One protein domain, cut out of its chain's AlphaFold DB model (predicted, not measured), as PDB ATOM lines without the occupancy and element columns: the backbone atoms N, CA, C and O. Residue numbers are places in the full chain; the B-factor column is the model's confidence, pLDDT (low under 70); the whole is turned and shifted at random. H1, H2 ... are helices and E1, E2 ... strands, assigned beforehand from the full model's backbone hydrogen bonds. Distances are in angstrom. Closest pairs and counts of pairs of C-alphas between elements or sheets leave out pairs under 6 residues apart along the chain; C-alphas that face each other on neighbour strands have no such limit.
ATOM      1  N   THR A 669     175.818 169.093 159.501       51.28
ATOM      2  CA  THR A 669     176.788 169.282 160.605       51.28
ATOM      3  C   THR A 669     177.318 168.001 161.284       51.28
ATOM      4  O   THR A 669     178.006 168.092 162.303       51.28
ATOM      5  N   GLY A 670     177.063 166.807 160.736       61.62
ATOM      6  CA  GLY A 670     177.589 165.538 161.244       61.62
ATOM      7  C   GLY A 670     176.873 165.050 162.507       61.62
ATOM      8  O   GLY A 670     177.440 164.284 163.297       61.62
ATOM      9  N   ILE A 671     175.639 165.507 162.735       73.94
ATOM     10  CA  ILE A 671     174.790 165.093 163.854       73.94
ATOM     11  C   ILE A 671     173.732 164.131 163.314       73.94
ATOM     12  O   ILE A 671     172.906 164.526 162.506       73.94
ATOM     13  N   SER A 672     173.724 162.896 163.818       80.19
ATOM     14  CA  SER A 672     172.633 161.927 163.626       80.19
ATOM     15  C   SER A 672     171.705 161.983 164.846       80.19
ATOM     16  O   SER A 672     172.039 161.374 165.866       80.19
ATOM     17  N   PRO A 673     170.609 162.766 164.832       87.94
ATOM     18  CA  PRO A 673     169.765 162.953 166.006       87.94
ATOM     19  C   PRO A 673     168.734 161.833 166.186       87.94
ATOM     20  O   PRO A 673     168.465 161.038 165.284       87.94
ATOM     21  N   VAL A 674     168.107 161.823 167.362       89.56
ATOM     22  CA  VAL A 674     166.878 161.072 167.643       89.56
ATOM     23  C   VAL A 674     165.678 162.013 167.572       89.56
ATOM     24  O   VAL A 674     165.727 163.125 168.098       89.56
ATOM     25  N   ARG A 675     164.594 161.563 166.939       88.94
ATOM     26  CA  ARG A 675     163.346 162.314 166.789       88.94
ATOM     27  C   ARG A 675     162.373 162.056 167.938       88.94
ATOM     28  O   ARG A 675     162.098 160.913 168.296       88.94
ATOM     29  N   LEU A 676     161.785 163.133 168.452       89.88
ATOM     30  CA  LEU A 676     160.626 163.141 169.339       89.88
ATOM     31  C   LEU A 676     159.405 163.599 168.536       89.88
ATOM     32  O   LEU A 676     159.274 164.783 168.222       89.88
ATOM     33  N   ARG A 677     158.525 162.653 168.196       86.12
ATOM     34  CA  ARG A 677     157.339 162.925 167.374       86.12
ATOM     35  C   ARG A 677     156.277 163.747 168.088       86.12
ATOM     36  O   ARG A 677     155.916 163.464 169.235       86.12
ATOM     37  N   THR A 678     155.667 164.646 167.332       78.75
ATOM     38  CA  THR A 678     154.482 165.401 167.710       78.75
ATOM     39  C   THR A 678     153.356 165.089 166.720       78.75
ATOM     40  O   THR A 678     153.297 165.622 165.618       78.75
ATOM     41  N   THR A 679     152.438 164.183 167.077       58.47
ATOM     42  CA  THR A 679     151.388 163.717 166.147       58.47
ATOM     43  C   THR A 679     150.072 164.444 166.409       58.47
ATOM     44  O   THR A 679     149.387 164.119 167.371       58.47
ATOM     45  N   GLY A 680     149.673 165.399 165.559       52.91
ATOM     46  CA  GLY A 680     148.315 165.975 165.573       52.91
ATOM     47  C   GLY A 680     147.875 166.587 166.914       52.91
ATOM     48  O   GLY A 680     146.713 166.458 167.288       52.91
ATOM     49  N   GLY A 681     148.803 167.192 167.666       51.12
ATOM     50  CA  GLY A 681     148.559 167.698 169.026       51.12
ATOM     51  C   GLY A 681     148.704 166.653 170.144       51.12
ATOM     52  O   GLY A 681     148.549 166.992 171.312       51.12
ATOM     53  N   SER A 682     149.026 165.397 169.816       50.53
ATOM     54  CA  SER A 682     149.345 164.330 170.769       50.53
ATOM     55  C   SER A 682     150.865 164.153 170.920       50.53
ATOM     56  O   SER A 682     151.574 163.759 169.983       50.53
ATOM     57  N   GLU A 683     151.353 164.454 172.126       61.47
ATOM     58  CA  GLU A 683     152.742 164.343 172.602       61.47
ATOM     59  C   GLU A 683     153.160 162.861 172.737       61.47
ATOM     60  O   GLU A 683     153.180 162.293 173.826       61.47
ATOM     61  N   THR A 684     153.423 162.188 171.610       64.81
ATOM     62  CA  THR A 684     153.671 160.729 171.561       64.81
ATOM     63  C   THR A 684     155.152 160.345 171.608       64.81
ATOM     64  O   THR A 684     155.478 159.247 172.063       64.81
ATOM     65  N   GLY A 685     156.061 161.222 171.170       76.06
ATOM     66  CA  GLY A 685     157.505 161.022 171.305       76.06
ATOM     67  C   GLY A 685     157.994 161.291 172.728       76.06
ATOM     68  O   GLY A 685     157.626 162.293 173.331       76.06
ATOM     69  N   ARG A 686     158.850 160.422 173.270       86.06
ATOM     70  CA  ARG A 686     159.489 160.619 174.579       86.06
ATOM     71  C   ARG A 686     160.916 160.092 174.562       86.06
ATOM     72  O   ARG A 686     161.185 159.132 173.843       86.06
ATOM     73  N   LEU A 687     161.791 160.697 175.357       90.38
ATOM     74  CA  LEU A 687     163.163 160.259 175.589       90.38
ATOM     75  C   LEU A 687     163.504 160.375 177.069       90.38
ATOM     76  O   LEU A 687     163.710 161.476 177.562       90.38
ATOM     77  N   GLY A 688     163.536 159.236 177.758       90.38
ATOM     78  CA  GLY A 688     164.116 159.138 179.094       90.38
ATOM     79  C   GLY A 688     165.632 159.179 178.982       90.38
ATOM     80  O   GLY A 688     166.179 158.628 178.032       90.38
ATOM     81  N   ILE A 689     166.307 159.848 179.905       92.06
ATOM     82  CA  ILE A 689     167.764 159.948 179.965       92.06
ATOM     83  C   ILE A 689     168.186 159.532 181.359       92.06
ATOM     84  O   ILE A 689     167.826 160.173 182.346       92.06
ATOM     85  N   LEU A 690     169.001 158.487 181.427       92.00
ATOM     86  CA  LEU A 690     169.478 157.946 182.687       92.00
ATOM     87  C   LEU A 690     170.845 158.519 183.040       92.00
ATOM     88  O   LEU A 690     171.777 158.407 182.246       92.00
ATOM     89  N   PHE A 691     171.003 159.030 184.260       91.50
ATOM     90  CA  PHE A 691     172.296 159.489 184.776       91.50
ATOM     91  C   PHE A 691     172.428 159.245 186.280       91.50
ATOM     92  O   PHE A 691     171.430 159.144 186.990       91.50
ATOM     93  N   ASP A 692     173.665 159.167 186.768       90.31
ATOM     94  CA  ASP A 692     173.954 158.861 188.168       90.31
ATOM     95  C   ASP A 692     174.587 160.070 188.873       90.31
ATOM     96  O   ASP A 692     175.492 160.713 188.337       90.31
ATOM     97  N   LEU A 693     174.138 160.376 190.094       91.44
ATOM     98  CA  LEU A 693     174.751 161.396 190.952       91.44
ATOM     99  C   LEU A 693     175.553 160.737 192.071       91.44
ATOM    100  O   LEU A 693     175.035 160.486 193.154       91.44
ATOM    101  N   LEU A 694     176.826 160.457 191.798       90.88
ATOM    102  CA  LEU A 694     177.672 159.674 192.695       90.88
ATOM    103  C   LEU A 694     177.929 160.363 194.041       90.88
ATOM    104  O   LEU A 694     178.064 161.585 194.126       90.88
ATOM    105  N   LEU A 695     178.052 159.543 195.084       89.06
ATOM    106  CA  LEU A 695     178.435 159.963 196.428       89.06
ATOM    107  C   LEU A 695     179.961 160.126 196.545       89.06
ATOM    108  O   LEU A 695     180.724 159.244 196.146       89.06
ATOM    109  N   ASP A 696     180.390 161.240 197.137       85.94
ATOM    110  CA  ASP A 696     181.780 161.540 197.483       85.94
ATOM    111  C   ASP A 696     182.140 160.870 198.821       85.94
ATOM    112  O   ASP A 696     181.545 161.218 199.850       85.94
ATOM    113  N   PRO A 697     183.124 159.948 198.843       82.31
ATOM    114  CA  PRO A 697     183.548 159.258 200.054       82.31
ATOM    115  C   PRO A 697     184.431 160.109 200.985       82.31
ATOM    116  O   PRO A 697     185.002 159.582 201.943       82.31
ATOM    117  N   THR A 698     184.586 161.409 200.721       78.69
ATOM    118  CA  THR A 698     185.370 162.342 201.547       78.69
ATOM    119  C   THR A 698     184.488 163.311 202.338       78.69
ATOM    120  O   THR A 698     183.377 163.634 201.932       78.69
ATOM    121  N   ASN A 699     184.977 163.827 203.465       77.62
ATOM    122  CA  ASN A 699     184.339 164.894 204.235       77.62
ATOM    123  C   ASN A 699     184.614 166.278 203.620       77.62
ATOM    124  O   ASN A 699     185.356 166.398 202.642       77.62
ATOM    125  N   ASP A 700     184.039 167.339 204.194       69.88
ATOM    126  CA  ASP A 700     184.186 168.726 203.712       69.88
ATOM    127  C   ASP A 700     185.643 169.242 203.723       69.88
ATOM    128  O   ASP A 700     185.981 170.111 202.925       69.88
ATOM    129  N   ALA A 701     186.528 168.631 204.520       67.31
ATOM    130  CA  ALA A 701     187.970 168.895 204.534       67.31
ATOM    131  C   ALA A 701     188.781 168.020 203.546       67.31
ATOM    132  O   ALA A 701     190.005 168.122 203.499       67.31
ATOM    133  N   GLY A 702     188.128 167.143 202.774       65.62
ATOM    134  CA  GLY A 702     188.773 166.243 201.809       65.62
ATOM    135  C   GLY A 702     189.379 164.966 202.405       65.62
ATOM    136  O   GLY A 702     190.016 164.205 201.680       65.62
ATOM    137  N   ALA A 703     189.173 164.692 203.696       67.31
ATOM    138  CA  ALA A 703     189.606 163.452 204.346       67.31
ATOM    139  C   ALA A 703     188.558 162.333 204.170       67.31
ATOM    140  O   ALA A 703     187.387 162.641 203.964       67.31
ATOM    141  N   PRO A 704     188.918 161.040 204.259       70.62
ATOM    142  CA  PRO A 704     187.955 159.942 204.134       70.62
ATOM    143  C   PRO A 704     186.825 160.043 205.156       70.62
ATOM    144  O   PRO A 704     187.049 160.383 206.317       70.62
ATOM    145  N   ALA A 705     185.616 159.702 204.725       74.62
ATOM    146  CA  ALA A 705     184.423 159.677 205.555       74.62
ATOM    147  C   ALA A 705     183.792 158.278 205.574       74.62
ATOM    148  O   ALA A 705     184.041 157.445 204.703       74.62
ATOM    149  N   THR A 706     182.929 158.025 206.555       79.00
ATOM    150  CA  THR A 706     182.023 156.868 206.569       79.00
ATOM    151  C   THR A 706     180.717 157.198 205.846       79.00
ATOM    152  O   THR A 706     180.323 158.363 205.780       79.00
ATOM    153  N   VAL A 707     180.038 156.170 205.329       81.62
ATOM    154  CA  VAL A 707     178.869 156.292 204.438       81.62
ATOM    155  C   VAL A 707     177.769 157.252 204.909       81.62
ATOM    156  O   VAL A 707     177.293 158.009 204.066       81.62
ATOM    157  N   PRO A 708     177.377 157.338 206.197       81.62
ATOM    158  CA  PRO A 708     176.313 158.268 206.583       81.62
ATOM    159  C   PRO A 708     176.661 159.737 206.307       81.62
ATOM    160  O   PRO A 708     175.773 160.578 206.223       81.62
ATOM    161  N   ASN A 709     177.955 160.043 206.174       85.12
ATOM    162  CA  ASN A 709     178.475 161.386 205.944       85.12
ATOM    163  C   ASN A 709     178.841 161.646 204.475       85.12
ATOM    164  O   ASN A 709     179.288 162.749 204.153       85.12
ATOM    165  N   TRP A 710     178.697 160.652 203.596       86.88
ATOM    166  CA  TRP A 710     178.942 160.833 202.169       86.88
ATOM    167  C   TRP A 710     177.849 161.726 201.581       86.88
ATOM    168  O   TRP A 710     176.674 161.607 201.922       86.88
ATOM    169  N   LYS A 711     178.242 162.640 200.695       87.44
ATOM    170  CA  LYS A 711     177.336 163.574 200.013       87.44
ATOM    171  C   LYS A 711     177.578 163.485 198.508       87.44
ATOM    172  O   LYS A 711     178.715 163.226 198.123       87.44
ATOM    173  N   PRO A 712     176.580 163.741 197.652       91.25
ATOM    174  CA  PRO A 712     176.788 163.758 196.207       91.25
ATOM    175  C   PRO A 712     177.888 164.739 195.789       91.25
ATOM    176  O   PRO A 712     177.962 165.844 196.331       91.25
ATOM    177  N   TYR A 713     178.700 164.389 194.790       90.31
ATOM    178  CA  TYR A 713     179.698 165.320 194.241       90.31
ATOM    179  C   TYR A 713     179.049 166.613 193.726       90.31
ATOM    180  O   TYR A 713     179.549 167.706 193.985       90.31
ATOM    181  N   ALA A 714     177.871 166.493 193.101       91.00
ATOM    182  CA  ALA A 714     177.123 167.607 192.517       91.00
ATOM    183  C   ALA A 714     176.738 168.720 193.506       91.00
ATOM    184  O   ALA A 714     176.573 169.861 193.093       91.00
ATOM    185  N   VAL A 715     176.631 168.430 194.810       89.81
ATOM    186  CA  VAL A 715     176.347 169.461 195.830       89.81
ATOM    187  C   VAL A 715     177.619 170.062 196.440       89.81
ATOM    188  O   VAL A 715     177.541 170.859 197.370       89.81
ATOM    189  N   ARG A 716     178.803 169.665 195.951       87.06
ATOM    190  CA  ARG A 716     180.115 170.035 196.510       87.06
ATOM    191  C   ARG A 716     181.118 170.529 195.473       87.06
ATOM    192  O   ARG A 716     182.274 170.768 195.823       87.06
ATOM    193  N   TYR A 717     180.719 170.675 194.214       91.12
ATOM    194  CA  TYR A 717     181.619 171.173 193.187       91.12
ATOM    195  C   TYR A 717     181.989 172.634 193.436       91.12
ATOM    196  O   TYR A 717     181.181 173.547 193.281       91.12
ATOM    197  N   LYS A 718     183.255 172.834 193.797       89.62
ATOM    198  CA  LYS A 718     183.907 174.139 193.910       89.62
ATOM    199  C   LYS A 718     184.951 174.280 192.820       89.62
ATOM    200  O   LYS A 718     185.700 173.327 192.580       89.62
ATOM    201  N   GLN A 719     185.035 175.461 192.217       89.56
ATOM    202  CA  GLN A 719     186.078 175.775 191.244       89.56
ATOM    203  C   GLN A 719     187.472 175.584 191.864       89.56
ATOM    204  O   GLN A 719     187.690 175.943 193.022       89.56
ATOM    205  N   TRP A 720     188.418 175.032 191.094       83.12
ATOM    206  CA  TRP A 720     189.780 174.751 191.572       83.12
ATOM    207  C   TRP A 720     190.515 175.975 192.154       83.12
ATOM    208  O   TRP A 720     191.072 175.892 193.244       83.12
ATOM    209  N   GLU A 721     190.492 177.121 191.470       74.69
ATOM    210  CA  GLU A 721     191.287 178.309 191.853       74.69
ATOM    211  C   GLU A 721     190.549 179.269 192.782       74.69
ATOM    212  O   GLU A 721     191.149 180.138 193.411       74.69
ATOM    213  N   GLN A 722     189.230 179.122 192.857       77.19
ATOM    214  CA  GLN A 722     188.352 180.034 193.564       77.19
ATOM    215  C   GLN A 722     187.320 179.212 194.330       77.19
ATOM    216  O   GLN A 722     186.188 179.023 193.896       77.19
ATOM    217  N   THR A 723     187.714 178.727 195.505       71.75
ATOM    218  CA  THR A 723     186.897 177.829 196.342       71.75
ATOM    219  C   THR A 723     185.582 178.449 196.829       71.75
ATOM    220  O   THR A 723     184.706 177.734 197.317       71.75
ATOM    221  N   SER A 724     185.410 179.766 196.675       80.50
ATOM    222  CA  SER A 724     184.152 180.471 196.929       80.50
ATOM    223  C   SER A 724     183.120 180.318 195.806       80.50
ATOM    224  O   SER A 724     181.944 180.562 196.058       80.50
ATOM    225  N   PHE A 725     183.530 179.942 194.588       86.56
ATOM    226  CA  PHE A 725     182.637 179.800 193.438       86.56
ATOM    227  C   PHE A 725     182.134 178.355 193.309       86.56
ATOM    228  O   PHE A 725     182.919 177.406 193.218       86.56
ATOM    229  N   ASP A 726     180.811 178.201 193.323       89.38
ATOM    230  CA  ASP A 726     180.117 176.933 193.107       89.38
ATOM    231  C   ASP A 726     179.974 176.649 191.611       89.38
ATOM    232  O   ASP A 726     179.483 177.490 190.862       89.38
ATOM    233  N   VAL A 727     180.371 175.451 191.175       91.62
ATOM    234  CA  VAL A 727     180.198 175.015 189.782       91.62
ATOM    235  C   VAL A 727     178.916 174.176 189.698       91.62
ATOM    236  O   VAL A 727     178.890 173.072 190.243       91.62
ATOM    237  N   PRO A 728     177.835 174.666 189.059       91.00
ATOM    238  CA  PRO A 728     176.576 173.928 188.977       91.00
ATOM    239  C   PRO A 728     176.672 172.754 187.997       91.00
ATOM    240  O   PRO A 728     177.245 172.894 186.919       91.00
ATOM    241  N   SER A 729     176.049 171.618 188.325       92.75
ATOM    242  CA  SER A 729     175.843 170.533 187.356       92.75
ATOM    243  C   SER A 729     174.707 170.898 186.407       92.75
ATOM    244  O   SER A 729     173.596 171.205 186.850       92.75
ATOM    245  N   ARG A 730     174.974 170.843 185.100       92.38
ATOM    246  CA  ARG A 730     174.053 171.268 184.040       92.38
ATOM    247  C   ARG A 730     173.745 170.151 183.055       92.38
ATOM    248  O   ARG A 730     174.651 169.434 182.636       92.38
ATOM    249  N   LEU A 731     172.485 170.060 182.632       93.75
ATOM    250  CA  LEU A 731     172.055 169.276 181.478       93.75
ATOM    251  C   LEU A 731     172.424 170.026 180.201       93.75
ATOM    252  O   LEU A 731     171.790 171.023 179.862       93.75
ATOM    253  N   SER A 732     173.429 169.540 179.490       93.31
ATOM    254  CA  SER A 732     173.795 170.027 178.168       93.31
ATOM    255  C   SER A 732     173.048 169.242 177.093       93.31
ATOM    256  O   SER A 732     173.189 168.022 177.004       93.31
ATOM    257  N   LEU A 733     172.280 169.933 176.254       92.50
ATOM    258  CA  LEU A 733     171.536 169.352 175.143       92.50
ATOM    259  C   LEU A 733     171.943 170.001 173.821       92.50
ATOM    260  O   LEU A 733     172.115 171.216 173.743       92.50
ATOM    261  N   GLY A 734     172.049 169.188 172.773       92.00
ATOM    262  CA  GLY A 734     172.014 169.652 171.391       92.00
ATOM    263  C   GLY A 734     170.622 169.416 170.828       92.00
ATOM    264  O   GLY A 734     170.244 168.258 170.646       92.00
ATOM    265  N   ILE A 735     169.869 170.480 170.573       90.62
ATOM    266  CA  ILE A 735     168.443 170.418 170.224       90.62
ATOM    267  C   ILE A 735     168.110 171.288 169.016       90.62
ATOM    268  O   ILE A 735     168.742 172.312 168.772       90.62
ATOM    269  N   THR A 736     167.113 170.864 168.245       89.94
ATOM    270  CA  THR A 736     166.542 171.632 167.130       89.94
ATOM    271  C   THR A 736     165.100 171.196 166.879       89.94
ATOM    272  O   THR A 736     164.690 170.121 167.327       89.94
ATOM    273  N   MET A 737     164.330 171.996 166.142       88.69
ATOM    274  CA  MET A 737     163.090 171.522 165.522       88.69
ATOM    275  C   MET A 737     163.358 170.903 164.142       88.69
ATOM    276  O   MET A 737     164.342 171.251 163.479       88.69
ATOM    277  N   ASP A 738     162.478 169.996 163.721       86.12
ATOM    278  CA  ASP A 738     162.420 169.457 162.357       86.12
ATOM    279  C   ASP A 738     161.966 170.538 161.348       86.12
ATOM    280  O   ASP A 738     161.394 171.567 161.720       86.12
ATOM    281  N   ASP A 739     162.189 170.298 160.058       78.81
ATOM    282  CA  ASP A 739     161.984 171.246 158.952       78.81
ATOM    283  C   ASP A 739     160.518 171.482 158.544       78.81
ATOM    284  O   ASP A 739     160.244 172.041 157.476       78.81
ATOM    285  N   GLY A 740     159.568 171.082 159.387       78.75
ATOM    286  CA  GLY A 740     158.135 171.154 159.115       78.75
ATOM    287  C   GLY A 740     157.550 172.574 159.066       78.75
ATOM    288  O   GLY A 740     158.233 173.585 159.238       78.75
ATOM    289  N   ASN A 741     156.238 172.646 158.830       78.69
ATOM    290  CA  ASN A 741     155.516 173.901 158.585       78.69
ATOM    291  C   ASN A 741     155.251 174.741 159.848       78.69
ATOM    292  O   ASN A 741     154.797 175.881 159.718       78.69
ATOM    293  N   ALA A 742     155.473 174.201 161.050       82.19
ATOM    294  CA  ALA A 742     155.297 174.965 162.279       82.19
ATOM    295  C   ALA A 742     156.387 176.030 162.449       82.19
ATOM    296  O   ALA A 742     157.541 175.829 162.079       82.19
ATOM    297  N   ALA A 743     156.008 177.157 163.054       81.88
ATOM    298  CA  ALA A 743     156.935 178.245 163.360       81.88
ATOM    299  C   ALA A 743     157.761 177.996 164.633       81.88
ATOM    300  O   ALA A 743     158.808 178.614 164.797       81.88
ATOM    301  N   ALA A 744     157.286 177.132 165.538       84.56
ATOM    302  CA  ALA A 744     157.975 176.804 166.777       84.56
ATOM    303  C   ALA A 744     157.628 175.391 167.269       84.56
ATOM    304  O   ALA A 744     156.556 174.865 166.968       84.56
ATOM    305  N   SER A 745     158.510 174.817 168.082       88.38
ATOM    306  CA  SER A 745     158.290 173.581 168.840       88.38
ATOM    307  C   SER A 745     158.596 173.812 170.313       88.38
ATOM    308  O   SER A 745     159.433 174.648 170.648       88.38
ATOM    309  N   PHE A 746     157.940 173.068 171.203       88.94
ATOM    310  CA  PHE A 746     158.167 173.183 172.642       88.94
ATOM    311  C   PHE A 746     158.643 171.858 173.222       88.94
ATOM    312  O   PHE A 746     158.166 170.794 172.834       88.94
ATOM    313  N   LEU A 747     159.559 171.936 174.180       90.06
ATOM    314  CA  LEU A 747     160.105 170.812 174.929       90.06
ATOM    315  C   LEU A 747     159.721 170.956 176.402       90.06
ATOM    316  O   LEU A 747     159.840 172.039 176.971       90.06
ATOM    317  N   THR A 748     159.304 169.866 177.037       90.00
ATOM    318  CA  THR A 748     159.186 169.779 178.496       90.00
ATOM    319  C   THR A 748     160.036 168.628 179.032       90.00
ATOM    320  O   THR A 748     160.417 167.718 178.288       90.00
ATOM    321  N   MET A 749     160.367 168.702 180.320       91.06
ATOM    322  CA  MET A 749     161.197 167.722 181.007       91.06
ATOM    323  C   MET A 749     160.586 167.362 182.358       91.06
ATOM    324  O   MET A 749     160.373 168.229 183.209       91.06
ATOM    325  N   ASP A 750     160.365 166.068 182.560       89.69
ATOM    326  CA  ASP A 750     159.980 165.495 183.842       89.69
ATOM    327  C   ASP A 750     161.192 164.793 184.480       89.69
ATOM    328  O   ASP A 750     161.882 164.001 183.850       89.69
ATOM    329  N   VAL A 751     161.456 165.081 185.748       90.88
ATOM    330  CA  VAL A 751     162.535 164.531 186.569       90.88
ATOM    331  C   VAL A 751     161.953 163.459 187.481       90.88
ATOM    332  O   VAL A 751     161.061 163.749 188.284       90.88
ATOM    333  N   ASN A 752     162.466 162.230 187.379       89.50
ATOM    334  CA  ASN A 752     162.064 161.083 188.200       89.50
ATOM    335  C   ASN A 752     160.533 160.909 188.263       89.50
ATOM    336  O   ASN A 752     159.939 160.767 189.339       89.50
ATOM    337  N   PHE A 753     159.884 160.974 187.096       85.00
ATOM    338  CA  PHE A 753     158.428 160.965 186.981       85.00
ATOM    339  C   PHE A 753     157.805 159.757 187.700       85.00
ATOM    340  O   PHE A 753     158.201 158.613 187.490       85.00
ATOM    341  N   GLY A 754     156.817 160.011 188.562       77.12
ATOM    342  CA  GLY A 754     156.121 158.971 189.330       77.12
ATOM    343  C   GLY A 754     156.860 158.451 190.571       77.12
ATOM    344  O   GLY A 754     156.252 157.729 191.356       77.12
ATOM    345  N   ALA A 755     158.122 158.837 190.795       72.75
ATOM    346  CA  ALA A 755     158.886 158.455 191.988       72.75
ATOM    347  C   ALA A 755     158.780 159.481 193.138       72.75
ATOM    348  O   ALA A 755     159.189 159.211 194.269       72.75
ATOM    349  N   THR A 756     158.231 160.666 192.863       66.75
ATOM    350  CA  THR A 756     158.037 161.759 193.826       66.75
ATOM    351  C   THR A 756     156.548 162.080 193.997       66.75
ATOM    352  O   THR A 756     155.694 161.558 193.282       66.75
ATOM    353  N   ALA A 757     156.204 162.912 194.987       67.00
ATOM    354  CA  ALA A 757     154.815 163.312 195.209       67.00
ATOM    355  C   ALA A 757     154.221 163.970 193.938       67.00
ATOM    356  O   ALA A 757     154.949 164.676 193.228       67.00
ATOM    357  N   PRO A 758     152.920 163.792 193.644       64.31
ATOM    358  CA  PRO A 758     152.285 164.400 192.474       64.31
ATOM    359  C   PRO A 758     152.574 165.909 192.373       64.31
ATOM    360  O   PRO A 758     152.443 166.631 193.359       64.31
ATOM    361  N   GLY A 759     152.994 166.377 191.192       65.75
ATOM    362  CA  GLY A 759     153.356 167.782 190.944       65.75
ATOM    363  C   GLY A 759     154.807 168.164 191.272       65.75
ATOM    364  O   GLY A 759     155.192 169.302 191.021       65.75
ATOM    365  N   THR A 760     155.628 167.232 191.781       72.44
ATOM    366  CA  THR A 760     157.046 167.473 192.136       72.44
ATOM    367  C   THR A 760     158.056 166.823 191.180       72.44
ATOM    368  O   THR A 760     159.144 166.414 191.586       72.44
ATOM    369  N   SER A 761     157.686 166.677 189.905       82.44
ATOM    370  CA  SER A 761     158.543 166.091 188.862       82.44
ATOM    371  C   SER A 761     158.893 167.067 187.740       82.44
ATOM    372  O   SER A 761     159.866 166.846 187.043       82.44
ATOM    373  N   VAL A 762     158.141 168.148 187.535       86.50
ATOM    374  CA  VAL A 762     158.341 169.011 186.358       86.50
ATOM    375  C   VAL A 762     159.555 169.920 186.553       86.50
ATOM    376  O   VAL A 762     159.647 170.626 187.562       86.50
ATOM    377  N   TYR A 763     160.466 169.932 185.578       89.06
ATOM    378  CA  TYR A 763     161.570 170.884 185.523       89.06
ATOM    379  C   TYR A 763     161.102 172.235 184.968       89.06
ATOM    380  O   TYR A 763     160.385 172.297 183.969       89.06
ATOM    381  N   ALA A 764     161.541 173.330 185.592       87.19
ATOM    382  CA  ALA A 764     161.250 174.683 185.134       87.19
ATOM    383  C   ALA A 764     162.482 175.298 184.452       87.19
ATOM    384  O   ALA A 764     163.525 175.495 185.073       87.19
ATOM    385  N   PHE A 765     162.348 175.620 183.170       87.75
ATOM    386  CA  PHE A 765     163.342 176.325 182.371       87.75
ATOM    387  C   PHE A 765     163.303 177.820 182.672       87.75
ATOM    388  O   PHE A 765     162.233 178.417 182.739       87.75
ATOM    389  N   ASN A 766     164.459 178.463 182.798       85.56
ATOM    390  CA  ASN A 766     164.490 179.910 183.004       85.56
ATOM    391  C   ASN A 766     163.911 180.651 181.782       85.56
ATOM    392  O   ASN A 766     164.180 180.272 180.640       85.56
ATOM    393  N   ALA A 767     163.124 181.712 182.009       82.50
ATOM    394  CA  ALA A 767     162.623 182.566 180.924       82.50
ATOM    395  C   ALA A 767     163.749 183.331 180.215       82.50
ATOM    396  O   ALA A 767     163.669 183.591 179.019       82.50
ATOM    397  N   VAL A 768     164.810 183.663 180.948       80.19
ATOM    398  CA  VAL A 768     166.069 184.182 180.414       80.19
ATOM    399  C   VAL A 768     167.168 183.279 180.932       80.19
ATOM    400  O   VAL A 768     167.148 182.876 182.094       80.19
ATOM    401  N   ASP A 769     168.100 182.909 180.073       74.50
ATOM    402  CA  ASP A 769     169.169 182.016 180.478       74.50
ATOM    403  C   ASP A 769     170.110 182.638 181.523       74.50
ATOM    404  O   ASP A 769     170.180 183.862 181.644       74.50
ATOM    405  N   PRO A 770     170.845 181.812 182.295       68.56
ATOM    406  CA  PRO A 770     171.714 182.311 183.363       68.56
ATOM    407  C   PRO A 770     172.774 183.311 182.882       68.56
ATOM    408  O   PRO A 770     173.195 184.169 183.651       68.56
ATOM    409  N   ASP A 771     173.185 183.211 181.614       70.88
ATOM    410  CA  ASP A 771     174.184 184.088 181.001       70.88
ATOM    411  C   ASP A 771     173.569 185.358 180.362       70.88
ATOM    412  O   ASP A 771     174.301 186.224 179.880       70.88
ATOM    413  N   GLY A 772     172.235 185.494 180.340       75.38
ATOM    414  CA  GLY A 772     171.521 186.655 179.794       75.38
ATOM    415  C   GLY A 772     171.647 186.837 178.275       75.38
ATOM    416  O   GLY A 772     171.514 187.953 177.763       75.38
ATOM    417  N   LEU A 773     171.954 185.766 177.546       76.75
ATOM    418  CA  LEU A 773     172.170 185.767 176.104       76.75
ATOM    419  C   LEU A 773     170.899 185.451 175.314       76.75
ATOM    420  O   LEU A 773     170.758 185.965 174.205       76.75
ATOM    421  N   ILE A 774     170.001 184.621 175.855       76.75
ATOM    422  CA  ILE A 774     168.849 184.072 175.127       76.75
ATOM    423  C   ILE A 774     167.598 184.120 176.002       76.75
ATOM    424  O   ILE A 774     167.607 183.739 177.173       76.75
ATOM    425  N   THR A 775     166.489 184.553 175.405       82.38
ATOM    426  CA  THR A 775     165.156 184.465 176.009       82.38
ATOM    427  C   THR A 775     164.485 183.174 175.558       82.38
ATOM    428  O   THR A 775     164.406 182.898 174.367       82.38
ATOM    429  N   ASN A 776     163.992 182.379 176.503       87.12
ATOM    430  CA  ASN A 776     163.192 181.200 176.207       87.12
ATOM    431  C   ASN A 776     161.889 181.628 175.521       87.12
ATOM    432  O   ASN A 776     161.030 182.267 176.133       87.12
ATOM    433  N   THR A 777     161.718 181.247 174.260       84.00
ATOM    434  CA  THR A 777     160.585 181.700 173.448       84.00
ATOM    435  C   THR A 777     159.247 181.132 173.903       84.00
ATOM    436  O   THR A 777     158.209 181.728 173.635       84.00
ATOM    437  N   ALA A 778     159.219 180.066 174.709       86.50
ATOM    438  CA  ALA A 778     157.984 179.631 175.365       86.50
ATOM    439  C   ALA A 778     157.415 180.710 176.310       86.50
ATOM    440  O   ALA A 778     156.195 180.853 176.423       86.50
ATOM    441  N   ALA A 779     158.277 181.518 176.945       84.25
ATOM    442  CA  ALA A 779     157.854 182.559 177.879       84.25
ATOM    443  C   ALA A 779     156.991 183.638 177.200       84.25
ATOM    444  O   ALA A 779     156.029 184.119 177.806       84.25
ATOM    445  N   THR A 780     157.251 183.958 175.923       81.00
ATOM    446  CA  THR A 780     156.448 184.941 175.173       81.00
ATOM    447  C   THR A 780     155.025 184.460 174.909       81.00
ATOM    448  O   THR A 780     154.106 185.275 174.886       81.00
ATOM    449  N   TYR A 781     154.813 183.148 174.763       81.19
ATOM    450  CA  TYR A 781     153.477 182.569 174.573       81.19
ATOM    451  C   TYR A 781     152.698 182.407 175.882       81.19
ATOM    452  O   TYR A 781     151.474 182.307 175.864       81.19
ATOM    453  N   MET A 782     153.397 182.390 177.018       82.38
ATOM    454  CA  MET A 782     152.793 182.241 178.341       82.38
ATOM    455  C   MET A 782     152.548 183.576 179.064       82.38
ATOM    456  O   MET A 782     151.931 183.583 180.126       82.38
ATOM    457  N   GLY A 783     153.019 184.704 178.517       75.06
ATOM    458  CA  GLY A 783     152.827 186.036 179.109       75.06
ATOM    459  C   GLY A 783     153.518 186.223 180.466       75.06
ATOM    460  O   GLY A 783     153.103 187.065 181.261       75.06
ATOM    461  N   VAL A 784     154.545 185.423 180.753       67.56
ATOM    462  CA  VAL A 784     155.282 185.437 182.025       67.56
ATOM    463  C   VAL A 784     156.485 186.370 181.921       67.56
ATOM    464  O   VAL A 784     157.127 186.447 180.877       67.56
ATOM    465  N   GLY A 785     156.791 187.084 183.012       66.88
ATOM    466  CA  GLY A 785     158.020 187.879 183.142       66.88
ATOM    467  C   GLY A 785     159.282 187.004 183.228       66.88
ATOM    468  O   GLY A 785     159.283 185.855 182.808       66.88
ATOM    469  N   ALA A 786     160.361 187.506 183.835       64.31
ATOM    470  CA  ALA A 786     161.662 186.815 183.920       64.31
ATOM    471  C   ALA A 786     161.699 185.529 184.796       64.31
ATOM    472  O   ALA A 786     162.778 185.076 185.169       64.31
ATOM    473  N   GLY A 787     160.550 184.950 185.163       74.25
ATOM    474  CA  GLY A 787     160.463 183.769 186.031       74.25
ATOM    475  C   GLY A 787     160.612 182.435 185.280       74.25
ATOM    476  O   GLY A 787     160.419 182.395 184.067       74.25
ATOM    477  N   PRO A 788     160.931 181.322 185.967       82.12
ATOM    478  CA  PRO A 788     160.985 179.998 185.346       82.12
ATOM    479  C   PRO A 788     159.629 179.533 184.783       82.12
ATOM    480  O   PRO A 788     158.576 179.807 185.359       82.12
ATOM    481  N   VAL A 789     159.662 178.790 183.677       86.56
ATOM    482  CA  VAL A 789     158.506 178.254 182.943       86.56
ATOM    483  C   VAL A 789     158.697 176.757 182.640       86.56
ATOM    484  O   VAL A 789     159.822 176.316 182.434       86.56
ATOM    485  N   PRO A 790     157.639 175.932 182.578       87.25
ATOM    486  CA  PRO A 790     157.753 174.469 182.446       87.25
ATOM    487  C   PRO A 790     158.095 173.974 181.025       87.25
ATOM    488  O   PRO A 790     158.118 172.768 180.769       87.25
ATOM    489  N   LEU A 791     158.306 174.897 180.082       89.62
ATOM    490  CA  LEU A 791     158.470 174.625 178.656       89.62
ATOM    491  C   LEU A 791     159.647 175.421 178.097       89.62
ATOM    492  O   LEU A 791     159.844 176.576 178.467       89.62
ATOM    493  N   TYR A 792     160.398 174.815 177.185       90.94
ATOM    494  CA  TYR A 792     161.466 175.454 176.424       90.94
ATOM    495  C   TYR A 792     161.070 175.556 174.949       90.94
ATOM    496  O   TYR A 792     160.629 174.564 174.373       90.94
ATOM    497  N   GLY A 793     161.179 176.743 174.352       89.69
ATOM    498  CA  GLY A 793     160.789 176.994 172.961       89.69
ATOM    499  C   GLY A 793     161.950 176.905 171.964       89.69
ATOM    500  O   GLY A 793     163.067 177.322 172.259       89.69
ATOM    501  N   LEU A 794     161.658 176.369 170.776       88.12
ATOM    502  CA  LEU A 794     162.563 176.196 169.635       88.12
ATOM    503  C   LEU A 794     161.920 176.753 168.356       88.12
ATOM    504  O   LEU A 794     160.703 176.679 168.215       88.12
ATOM    505  N   GLY A 795     162.729 177.217 167.400       79.25
ATOM    506  CA  GLY A 795     162.335 177.495 166.012       79.25
ATOM    507  C   GLY A 795     162.330 178.963 165.578       79.25
ATOM    508  O   GLY A 795     162.123 179.252 164.399       79.25
ATOM    509  N   THR A 796     162.579 179.889 166.499       76.44
ATOM    510  CA  THR A 796     162.520 181.341 166.256       76.44
ATOM    511  C   THR A 796     163.818 181.925 165.705       76.44
ATOM    512  O   THR A 796     163.803 183.003 165.107       76.44
ATOM    513  N   GLU A 797     164.934 181.211 165.856       75.50
ATOM    514  CA  GLU A 797     166.258 181.652 165.435       75.50
ATOM    515  C   GLU A 797     166.837 180.816 164.271       75.50
ATOM    516  O   GLU A 797     166.542 179.623 164.139       75.50
ATOM    517  N   PRO A 798     167.739 181.389 163.441       73.69
ATOM    518  CA  PRO A 798     168.329 180.717 162.271       73.69
ATOM    519  C   PRO A 798     169.165 179.454 162.547       73.69
ATOM    520  O   PRO A 798     169.656 178.837 161.595       73.69
ATOM    521  N   TRP A 799     169.400 179.107 163.814       76.19
ATOM    522  CA  TRP A 799     170.199 177.964 164.277       76.19
ATOM    523  C   TRP A 799     169.384 176.911 165.043       76.19
ATOM    524  O   TRP A 799     169.967 175.951 165.533       76.19
ATOM    525  N   GLN A 800     168.059 177.066 165.137       80.38
ATOM    526  CA  GLN A 800     167.155 176.120 165.807       80.38
ATOM    527  C   GLN A 800     166.315 175.286 164.829       80.38
ATOM    528  O   GLN A 800     165.295 174.723 165.222       80.38
ATOM    529  N   ARG A 801     166.711 175.230 163.554       81.31
ATOM    530  CA  ARG A 801     166.022 174.486 162.495       81.31
ATOM    531  C   ARG A 801     166.977 173.472 161.879       81.31
ATOM    532  O   ARG A 801     168.106 173.836 161.536       81.31
ATOM    533  N   TYR A 802     166.519 172.228 161.724       81.62
ATOM    534  CA  TYR A 802     167.294 171.149 161.111       81.62
ATOM    535  C   TYR A 802     167.903 171.633 159.780       81.62
ATOM    536  O   TYR A 802     167.233 172.261 158.977       81.62
ATOM    537  N   SER A 803     169.202 171.504 159.511       74.44
ATOM    538  CA  SER A 803     170.300 170.751 160.135       74.44
ATOM    539  C   SER A 803     171.196 171.527 161.123       74.44
ATOM    540  O   SER A 803     172.338 171.129 161.396       74.44
ATOM    541  N   ARG A 804     170.722 172.661 161.644       80.31
ATOM    542  CA  ARG A 804     171.448 173.492 162.615       80.31
ATOM    543  C   ARG A 804     170.914 173.236 164.017       80.31
ATOM    544  O   ARG A 804     169.709 173.238 164.222       80.31
ATOM    545  N   PHE A 805     171.822 173.004 164.956       86.88
ATOM    546  CA  PHE A 805     171.483 172.680 166.334       86.88
ATOM    547  C   PHE A 805     171.845 173.825 167.264       86.88
ATOM    548  O   PHE A 805     172.915 174.423 167.151       86.88
ATOM    549  N   GLU A 806     170.978 174.046 168.240       88.62
ATOM    550  CA  GLU A 806     171.283 174.847 169.407       88.62
ATOM    551  C   GLU A 806     171.905 173.939 170.475       88.62
ATOM    552  O   GLU A 806     171.303 172.951 170.899       88.62
ATOM    553  N   LEU A 807     173.124 174.251 170.907       90.94
ATOM    554  CA  LEU A 807     173.802 173.581 172.011       90.94
ATOM    555  C   LEU A 807     173.629 174.433 173.276       90.94
ATOM    556  O   LEU A 807     174.222 175.510 173.392       90.94
ATOM    557  N   ARG A 808     172.825 173.952 174.230       88.94
ATOM    558  CA  ARG A 808     172.449 174.667 175.465       88.94
ATOM    559  C   ARG A 808     172.730 173.861 176.714       88.94
ATOM    560  O   ARG A 808     172.719 172.641 176.664       88.94
ATOM    561  N   ALA A 809     172.929 174.556 177.833       90.44
ATOM    562  CA  ALA A 809     173.109 173.968 179.154       90.44
ATOM    563  C   ALA A 809     172.061 174.516 180.138       90.44
ATOM    564  O   ALA A 809     171.885 175.731 180.235       90.44
ATOM    565  N   PHE A 810     171.388 173.629 180.873       90.31
ATOM    566  CA  PHE A 810     170.326 173.944 181.835       90.31
ATOM    567  C   PHE A 810     170.728 173.507 183.251       90.31
ATOM    568  O   PHE A 810     171.216 172.395 183.424       90.31
ATOM    569  N   ASP A 811     170.534 174.351 184.268       87.75
ATOM    570  CA  ASP A 811     170.943 174.068 185.656       87.75
ATOM    571  C   ASP A 811     170.153 172.909 186.301       87.75
ATOM    572  O   ASP A 811     168.984 173.056 186.642       87.75
ATOM    573  N   LEU A 812     170.807 171.768 186.555       88.88
ATOM    574  CA  LEU A 812     170.200 170.610 187.233       88.88
ATOM    575  C   LEU A 812     170.491 170.544 188.733       88.88
ATOM    576  O   LEU A 812     169.660 170.054 189.492       88.88
ATOM    577  N   VAL A 813     171.684 170.959 189.167       90.44
ATOM    578  CA  VAL A 813     172.081 171.009 190.585       90.44
ATOM    579  C   VAL A 813     172.884 172.275 190.825       90.44
ATOM    580  O   VAL A 813     173.983 172.422 190.295       90.44
ATOM    581  N   GLN A 814     172.350 173.174 191.650       88.25
ATOM    582  CA  GLN A 814     173.080 174.340 192.147       88.25
ATOM    583  C   GLN A 814     173.546 174.082 193.589       88.25
ATOM    584  O   GLN A 814     172.693 173.978 194.479       88.25
ATOM    585  N   PRO A 815     174.863 173.996 193.864       86.69
ATOM    586  CA  PRO A 815     175.360 173.660 195.199       86.69
ATOM    587  C   PRO A 815     174.857 174.598 196.307       86.69
ATOM    588  O   PRO A 815     174.404 174.128 197.346       86.69
ATOM    589  N   THR A 816     174.849 175.916 196.074       84.38
ATOM    590  CA  THR A 816     174.486 176.936 197.079       84.38
ATOM    591  C   THR A 816     173.009 176.890 197.510       84.38
ATOM    592  O   THR A 816     172.661 177.432 198.555       84.38
ATOM    593  N   GLY A 817     172.133 176.245 196.730       78.81
ATOM    594  CA  GLY A 817     170.685 176.163 196.980       78.81
ATOM    595  C   GLY A 817     170.154 174.744 197.207       78.81
ATOM    596  O   GLY A 817     168.941 174.564 197.353       78.81
ATOM    597  N   SER A 818     171.034 173.739 197.224       86.44
ATOM    598  CA  SER A 818     170.660 172.326 197.323       86.44
ATOM    599  C   SER A 818     170.852 171.782 198.737       86.44
ATOM    600  O   SER A 818     171.877 172.016 199.375       86.44
ATOM    601  N   THR A 819     169.896 170.988 199.215       86.88
ATOM    602  CA  THR A 819     170.013 170.238 200.476       86.88
ATOM    603  C   THR A 819     170.034 168.739 200.199       86.88
ATOM    604  O   THR A 819     169.295 168.254 199.346       86.88
ATOM    605  N   TYR A 820     170.898 167.995 200.896       87.56
ATOM    606  CA  TYR A 820     170.993 166.538 200.769       87.56
ATOM    607  C   TYR A 820     170.411 165.846 202.005       87.56
ATOM    608  O   TYR A 820     170.850 166.093 203.129       87.56
ATOM    609  N   ALA A 821     169.447 164.952 201.786       85.44
ATOM    610  CA  ALA A 821     168.823 164.129 202.812       85.44
ATOM    611  C   ALA A 821     169.311 162.676 202.693       85.44
ATOM    612  O   ALA A 821     168.747 161.882 201.935       85.44
ATOM    613  N   ALA A 822     170.340 162.319 203.470       77.31
ATOM    614  CA  ALA A 822     170.993 161.007 203.419       77.31
ATOM    615  C   ALA A 822     170.026 159.828 203.636       77.31
ATOM    616  O   ALA A 822     170.073 158.852 202.895       77.31
ATOM    617  N   ALA A 823     169.088 159.953 204.582       73.81
ATOM    618  CA  ALA A 823     168.099 158.917 204.906       73.81
ATOM    619  C   ALA A 823     167.166 158.537 203.738       73.81
ATOM    620  O   ALA A 823     166.562 157.471 203.765       73.81
ATOM    621  N   PHE A 824     167.032 159.413 202.738       71.94
ATOM    622  CA  PHE A 824     166.215 159.192 201.538       71.94
ATOM    623  C   PHE A 824     167.045 159.222 200.252       71.94
ATOM    624  O   PHE A 824     166.482 159.194 199.162       71.94
ATOM    625  N   ASN A 825     168.370 159.341 200.383       77.25
ATOM    626  CA  ASN A 825     169.313 159.535 199.291       77.25
ATOM    627  C   ASN A 825     168.837 160.577 198.257       77.25
ATOM    628  O   ASN A 825     168.829 160.311 197.056       77.25
ATOM    629  N   ARG A 826     168.392 161.748 198.733       84.56
ATOM    630  CA  ARG A 826     167.676 162.747 197.922       84.56
ATOM    631  C   ARG A 826     168.327 164.123 197.982       84.56
ATOM    632  O   ARG A 826     168.769 164.541 199.050       84.56
ATOM    633  N   ILE A 827     168.339 164.831 196.855       84.06
ATOM    634  CA  ILE A 827     168.728 166.237 196.735       84.06
ATOM    635  C   ILE A 827     167.466 167.068 196.487       84.06
ATOM    636  O   ILE A 827     166.754 166.845 195.504       84.06
ATOM    637  N   ASP A 828     167.210 168.023 197.380       80.38
ATOM    638  CA  ASP A 828     166.121 168.991 197.270       80.38
ATOM    639  C   ASP A 828     166.687 170.359 196.877       80.38
ATOM    640  O   ASP A 828     167.530 170.918 197.588       80.38
ATOM    641  N   GLN A 829     166.205 170.908 195.761       74.06
ATOM    642  CA  GLN A 829     166.521 172.269 195.345       74.06
ATOM    643  C   GLN A 829     165.560 173.272 195.987       74.06
ATOM    644  O   GLN A 829     164.341 173.191 195.830       74.06
ATOM    645  N   THR A 830     166.105 174.251 196.704       63.25
ATOM    646  CA  THR A 830     165.303 175.284 197.369       63.25
ATOM    647  C   THR A 830     164.634 176.181 196.322       63.25
ATOM    648  O   THR A 830     165.318 176.800 195.515       63.25
ATOM    649  N   GLY A 831     163.299 176.276 196.336       65.19
ATOM    650  CA  GLY A 831     162.538 177.113 195.394       65.19
ATOM    651  C   GLY A 831     162.214 176.456 194.046       65.19
ATOM    652  O   GLY A 831     161.597 177.101 193.202       65.19
ATOM    653  N   VAL A 832     162.569 175.181 193.857       68.06
ATOM    654  CA  VAL A 832     162.257 174.394 192.656       68.06
ATOM    655  C   VAL A 832     161.435 173.160 193.043       68.06
ATOM    656  O   VAL A 832     161.576 172.628 194.140       68.06
ATOM    657  N   THR A 833     160.522 172.715 192.177       72.88
ATOM    658  CA  THR A 833     159.543 171.664 192.508       72.88
ATOM    659  C   THR A 833     160.034 170.237 192.279       72.88
ATOM    660  O   THR A 833     159.318 169.325 192.671       72.88
ATOM    661  N   TYR A 834     161.207 170.001 191.681       85.56
ATOM    662  CA  TYR A 834     161.704 168.645 191.413       85.56
ATOM    663  C   TYR A 834     162.702 168.134 192.457       85.56
ATOM    664  O   TYR A 834     163.302 168.900 193.211       85.56
ATOM    665  N   LYS A 835     162.883 166.808 192.491       85.81
ATOM    666  CA  LYS A 835     163.797 166.117 193.407       85.81
ATOM    667  C   LYS A 835     164.674 165.135 192.647       85.81
ATOM    668  O   LYS A 835     164.187 164.390 191.796       85.81
ATOM    669  N   LEU A 836     165.952 165.116 192.997       89.50
ATOM    670  CA  LEU A 836     166.931 164.193 192.435       89.50
ATOM    671  C   LEU A 836     167.306 163.140 193.471       89.50
ATOM    672  O   LEU A 836     167.363 163.424 194.667       89.50
ATOM    673  N   PHE A 837     167.581 161.930 193.016       87.50
ATOM    674  CA  PHE A 837     168.204 160.898 193.820       87.50
ATOM    675  C   PHE A 837     169.723 160.999 193.706       87.50
ATOM    676  O   PHE A 837     170.273 161.423 192.695       87.50
ATOM    677  N   ALA A 838     170.428 160.584 194.743       79.62
ATOM    678  CA  ALA A 838     171.885 160.488 194.749       79.62
ATOM    679  C   ALA A 838     172.383 159.116 194.250       79.62
ATOM    680  O   ALA A 838     173.442 158.625 194.630       79.62
ATOM    681  N   ASN A 839     171.566 158.450 193.442       79.94
ATOM    682  CA  ASN A 839     171.911 157.277 192.655       79.94
ATOM    683  C   ASN A 839     171.443 157.541 191.214       79.94
ATOM    684  O   ASN A 839     171.727 158.616 190.680       79.94
ATOM    685  N   GLN A 840     170.755 156.588 190.594       88.19
ATOM    686  CA  GLN A 840     170.218 156.733 189.253       88.19
ATOM    687  C   GLN A 840     169.005 157.670 189.226       88.19
ATOM    688  O   GLN A 840     168.084 157.552 190.032       88.19
ATOM    689  N   ASN A 841     169.000 158.568 188.250       91.06
ATOM    690  CA  ASN A 841     167.914 159.482 187.939       91.06
ATOM    691  C   ASN A 841     167.457 159.274 186.498       91.06
ATOM    692  O   ASN A 841     168.269 158.914 185.644       91.06
ATOM    693  N   ASP A 842     166.184 159.562 186.239       91.50
ATOM    694  CA  ASP A 842     165.599 159.607 184.898       91.50
ATOM    695  C   ASP A 842     165.112 161.026 184.578       91.50
ATOM    696  O   ASP A 842     164.369 161.633 185.357       91.50
ATOM    697  N   LEU A 843     165.545 161.558 183.434       92.44
ATOM    698  CA  LEU A 843     165.058 162.807 182.853       92.44
ATOM    699  C   LEU A 843     164.244 162.486 181.603       92.44
ATOM    700  O   LEU A 843     164.797 162.185 180.547       92.44
ATOM    701  N   LEU A 844     162.927 162.583 181.710       91.44
ATOM    702  CA  LEU A 844     162.002 162.316 180.622       91.44
ATOM    703  C   LEU A 844     161.752 163.590 179.811       91.44
ATOM    704  O   LEU A 844     160.962 164.450 180.198       91.44
ATOM    705  N   LEU A 845     162.405 163.683 178.657       91.50
ATOM    706  CA  LEU A 845     162.162 164.699 177.641       91.50
ATOM    707  C   LEU A 845     160.958 164.316 176.780       91.50
ATOM    708  O   LEU A 845     160.874 163.196 176.267       91.50
ATOM    709  N   ARG A 846     160.042 165.258 176.563       89.50
ATOM    710  CA  ARG A 846     158.892 165.067 175.671       89.50
ATOM    711  C   ARG A 846     158.481 166.383 175.003       89.50
ATOM    712  O   ARG A 846     158.700 167.449 175.585       89.50
ATOM    713  N   PRO A 847     157.897 166.341 173.794       88.44
ATOM    714  CA  PRO A 847     157.296 167.516 173.187       88.44
ATOM    715  C   PRO A 847     156.223 168.093 174.109       88.44
ATOM    716  O   PRO A 847     155.502 167.344 174.761       88.44
ATOM    717  N   GLY A 848     156.135 169.414 174.151       84.00
ATOM    718  CA  GLY A 848     155.088 170.154 174.835       84.00
ATOM    719  C   GLY A 848     154.191 170.905 173.851       84.00
ATOM    720  O   GLY A 848     154.515 171.058 172.669       84.00
ATOM    721  N   SER A 849     153.074 171.421 174.352       79.62
ATOM    722  CA  SER A 849     152.116 172.208 173.575       79.62
ATOM    723  C   SER A 849     151.615 173.432 174.355       79.62
ATOM    724  O   SER A 849     151.379 173.368 175.560       79.62
ATOM    725  N   ILE A 850     151.462 174.573 173.666       80.50
ATOM    726  CA  ILE A 850     150.899 175.824 174.208       80.50
ATOM    727  C   ILE A 850     149.912 176.421 173.197       80.50
ATOM    728  O   ILE A 850     150.197 176.472 172.003       80.50
ATOM    729  N   ALA A 851     148.770 176.913 173.695       67.25
ATOM    730  CA  ALA A 851     147.862 177.859 173.026       67.25
ATOM    731  C   ALA A 851     147.515 177.558 171.548       67.25
ATOM    732  O   ALA A 851     147.444 178.471 170.729       67.25
ATOM    733  N   SER A 852     147.281 176.288 171.202       68.44
ATOM    734  CA  SER A 852     146.942 175.846 169.835       68.44
ATOM    735  C   SER A 852     148.007 176.153 168.765       68.44
ATOM    736  O   SER A 852     147.701 176.134 167.571       68.44
ATOM    737  N   VAL A 853     149.254 176.422 169.164       70.38
ATOM    738  CA  VAL A 853     150.383 176.581 168.239       70.38
ATOM    739  C   VAL A 853     150.722 175.206 167.653       70.38
ATOM    740  O   VAL A 853     150.953 174.252 168.395       70.38
ATOM    741  N   SER A 854     150.723 175.090 166.321       73.31
ATOM    742  CA  SER A 854     151.220 173.888 165.637       73.31
ATOM    743  C   SER A 854     152.701 173.711 165.966       73.31
ATOM    744  O   SER A 854     153.432 174.694 165.942       73.31
ATOM    745  N   THR A 855     153.122 172.486 166.272       83.44
ATOM    746  CA  THR A 855     154.495 172.139 166.660       83.44
ATOM    747  C   THR A 855     155.102 171.138 165.678       83.44
ATOM    748  O   THR A 855     154.433 170.193 165.259       83.44
ATOM    749  N   ASN A 856     156.365 171.353 165.298       87.38
ATOM    750  CA  ASN A 856     157.161 170.370 164.558       87.38
ATOM    751  C   ASN A 856     157.753 169.338 165.530       87.38
ATOM    752  O   ASN A 856     157.867 169.594 166.734       87.38
ATOM    753  N   ASP A 857     158.216 168.213 164.993       88.50
ATOM    754  CA  ASP A 857     158.986 167.242 165.765       88.50
ATOM    755  C   ASP A 857     160.251 167.891 166.352       88.50
ATOM    756  O   ASP A 857     160.877 168.761 165.742       88.50
ATOM    757  N   THR A 858     160.637 167.461 167.552       89.88
ATOM    758  CA  THR A 858     161.879 167.914 168.199       89.88
ATOM    759  C   THR A 858     162.979 166.892 167.956       89.88
ATOM    760  O   THR A 858     162.758 165.694 168.121       89.88
ATOM    761  N   LEU A 859     164.173 167.341 167.581       89.81
ATOM    762  CA  LEU A 859     165.322 166.477 167.322       89.81
ATOM    763  C   LEU A 859     166.385 166.682 168.404       89.81
ATOM    764  O   LEU A 859     166.816 167.806 168.665       89.81
ATOM    765  N   ILE A 860     166.830 165.582 169.009       91.06
ATOM    766  CA  ILE A 860     167.876 165.562 170.034       91.06
ATOM    767  C   ILE A 860     169.159 165.009 169.416       91.06
ATOM    768  O   ILE A 860     169.249 163.834 169.066       91.06
ATOM    769  N   GLY A 861     170.157 165.874 169.271       89.12
ATOM    770  CA  GLY A 861     171.453 165.554 168.683       89.12
ATOM    771  C   GLY A 861     172.492 165.090 169.698       89.12
ATOM    772  O   GLY A 861     173.298 164.217 169.380       89.12
ATOM    773  N   ARG A 862     172.508 165.667 170.905       90.19
ATOM    774  CA  ARG A 862     173.483 165.361 171.968       90.19
ATOM    775  C   ARG A 862     172.861 165.559 173.344       90.19
ATOM    776  O   ARG A 862     171.999 166.418 173.502       90.19
ATOM    777  N   VAL A 863     173.336 164.795 174.321       92.62
ATOM    778  CA  VAL A 863     172.908 164.866 175.721       92.62
ATOM    779  C   VAL A 863     174.119 164.616 176.611       92.62
ATOM    780  O   VAL A 863     174.871 163.672 176.372       92.62
ATOM    781  N   ALA A 864     174.316 165.451 177.625       94.19
ATOM    782  CA  ALA A 864     175.293 165.218 178.677       94.19
ATOM    783  C   ALA A 864     174.890 165.931 179.970       94.19
ATOM    784  O   ALA A 864     174.229 166.965 179.920       94.19
ATOM    785  N   VAL A 865     175.336 165.431 181.121       94.12
ATOM    786  CA  VAL A 865     175.332 166.201 182.372       94.12
ATOM    787  C   VAL A 865     176.777 166.516 182.738       94.12
ATOM    788  O   VAL A 865     177.608 165.614 182.795       94.12
ATOM    789  N   THR A 866     177.093 167.791 182.958       93.38
ATOM    790  CA  THR A 866     178.463 168.257 183.241       93.38
ATOM    791  C   THR A 866     178.455 169.403 184.259       93.38
ATOM    792  O   THR A 866     177.589 170.274 184.134       93.38
ATOM    793  N   PRO A 867     179.392 169.460 185.225       94.12
ATOM    794  CA  PRO A 867     180.343 168.408 185.595       94.12
ATOM    795  C   PRO A 867     179.657 167.141 186.121       94.12
ATOM    796  O   PRO A 867     178.633 167.221 186.812       94.12
TER     797      PRO A 867
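What this domain is: This is residues 669 to 867 of the 1061 residues of an uncharacterized protein of bacterium (UniProt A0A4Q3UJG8). With little regular structure, two four-stranded antiparallel sheets make a face-to-face sandwich, E1 E11 E3 E6 and E2 E10 E4 E5, with the meander E7 E8 E9, successive antiparallel neighbours, at one end. Mostly strand, E1 to E4, H1 and E5 to E11 hold 71 of 199 printed residues. The whole is compact, radius of gyration of the C-alphas 18.0 A, spanning 58 by 38 by 35 A.

How they stand to each other: E1, residues 674 to 676, is antiparallel to E11, 858 to 866; N 674 and O 860, within hydrogen-bond range, are 2.9 A apart. H1, residues 777 to 782, with 1 of 2 O i to N i+4 pairs within range, stands up from its sheet over E5, 792 to 794; C-alphas 778 and 793, their closest, are 4.5 A apart.

Where its parts are: E3, residues 729 to 737, is 25.3 A long. C-alpha 674 is at (166.878, 161.072, 167.643) and C-alpha 866 at (178.463, 168.257, 183.241).

The domain as a whole: The printed part has no cut, residues 693 to 728 are a long link, and residues 679 to 684 have pLDDT under 70.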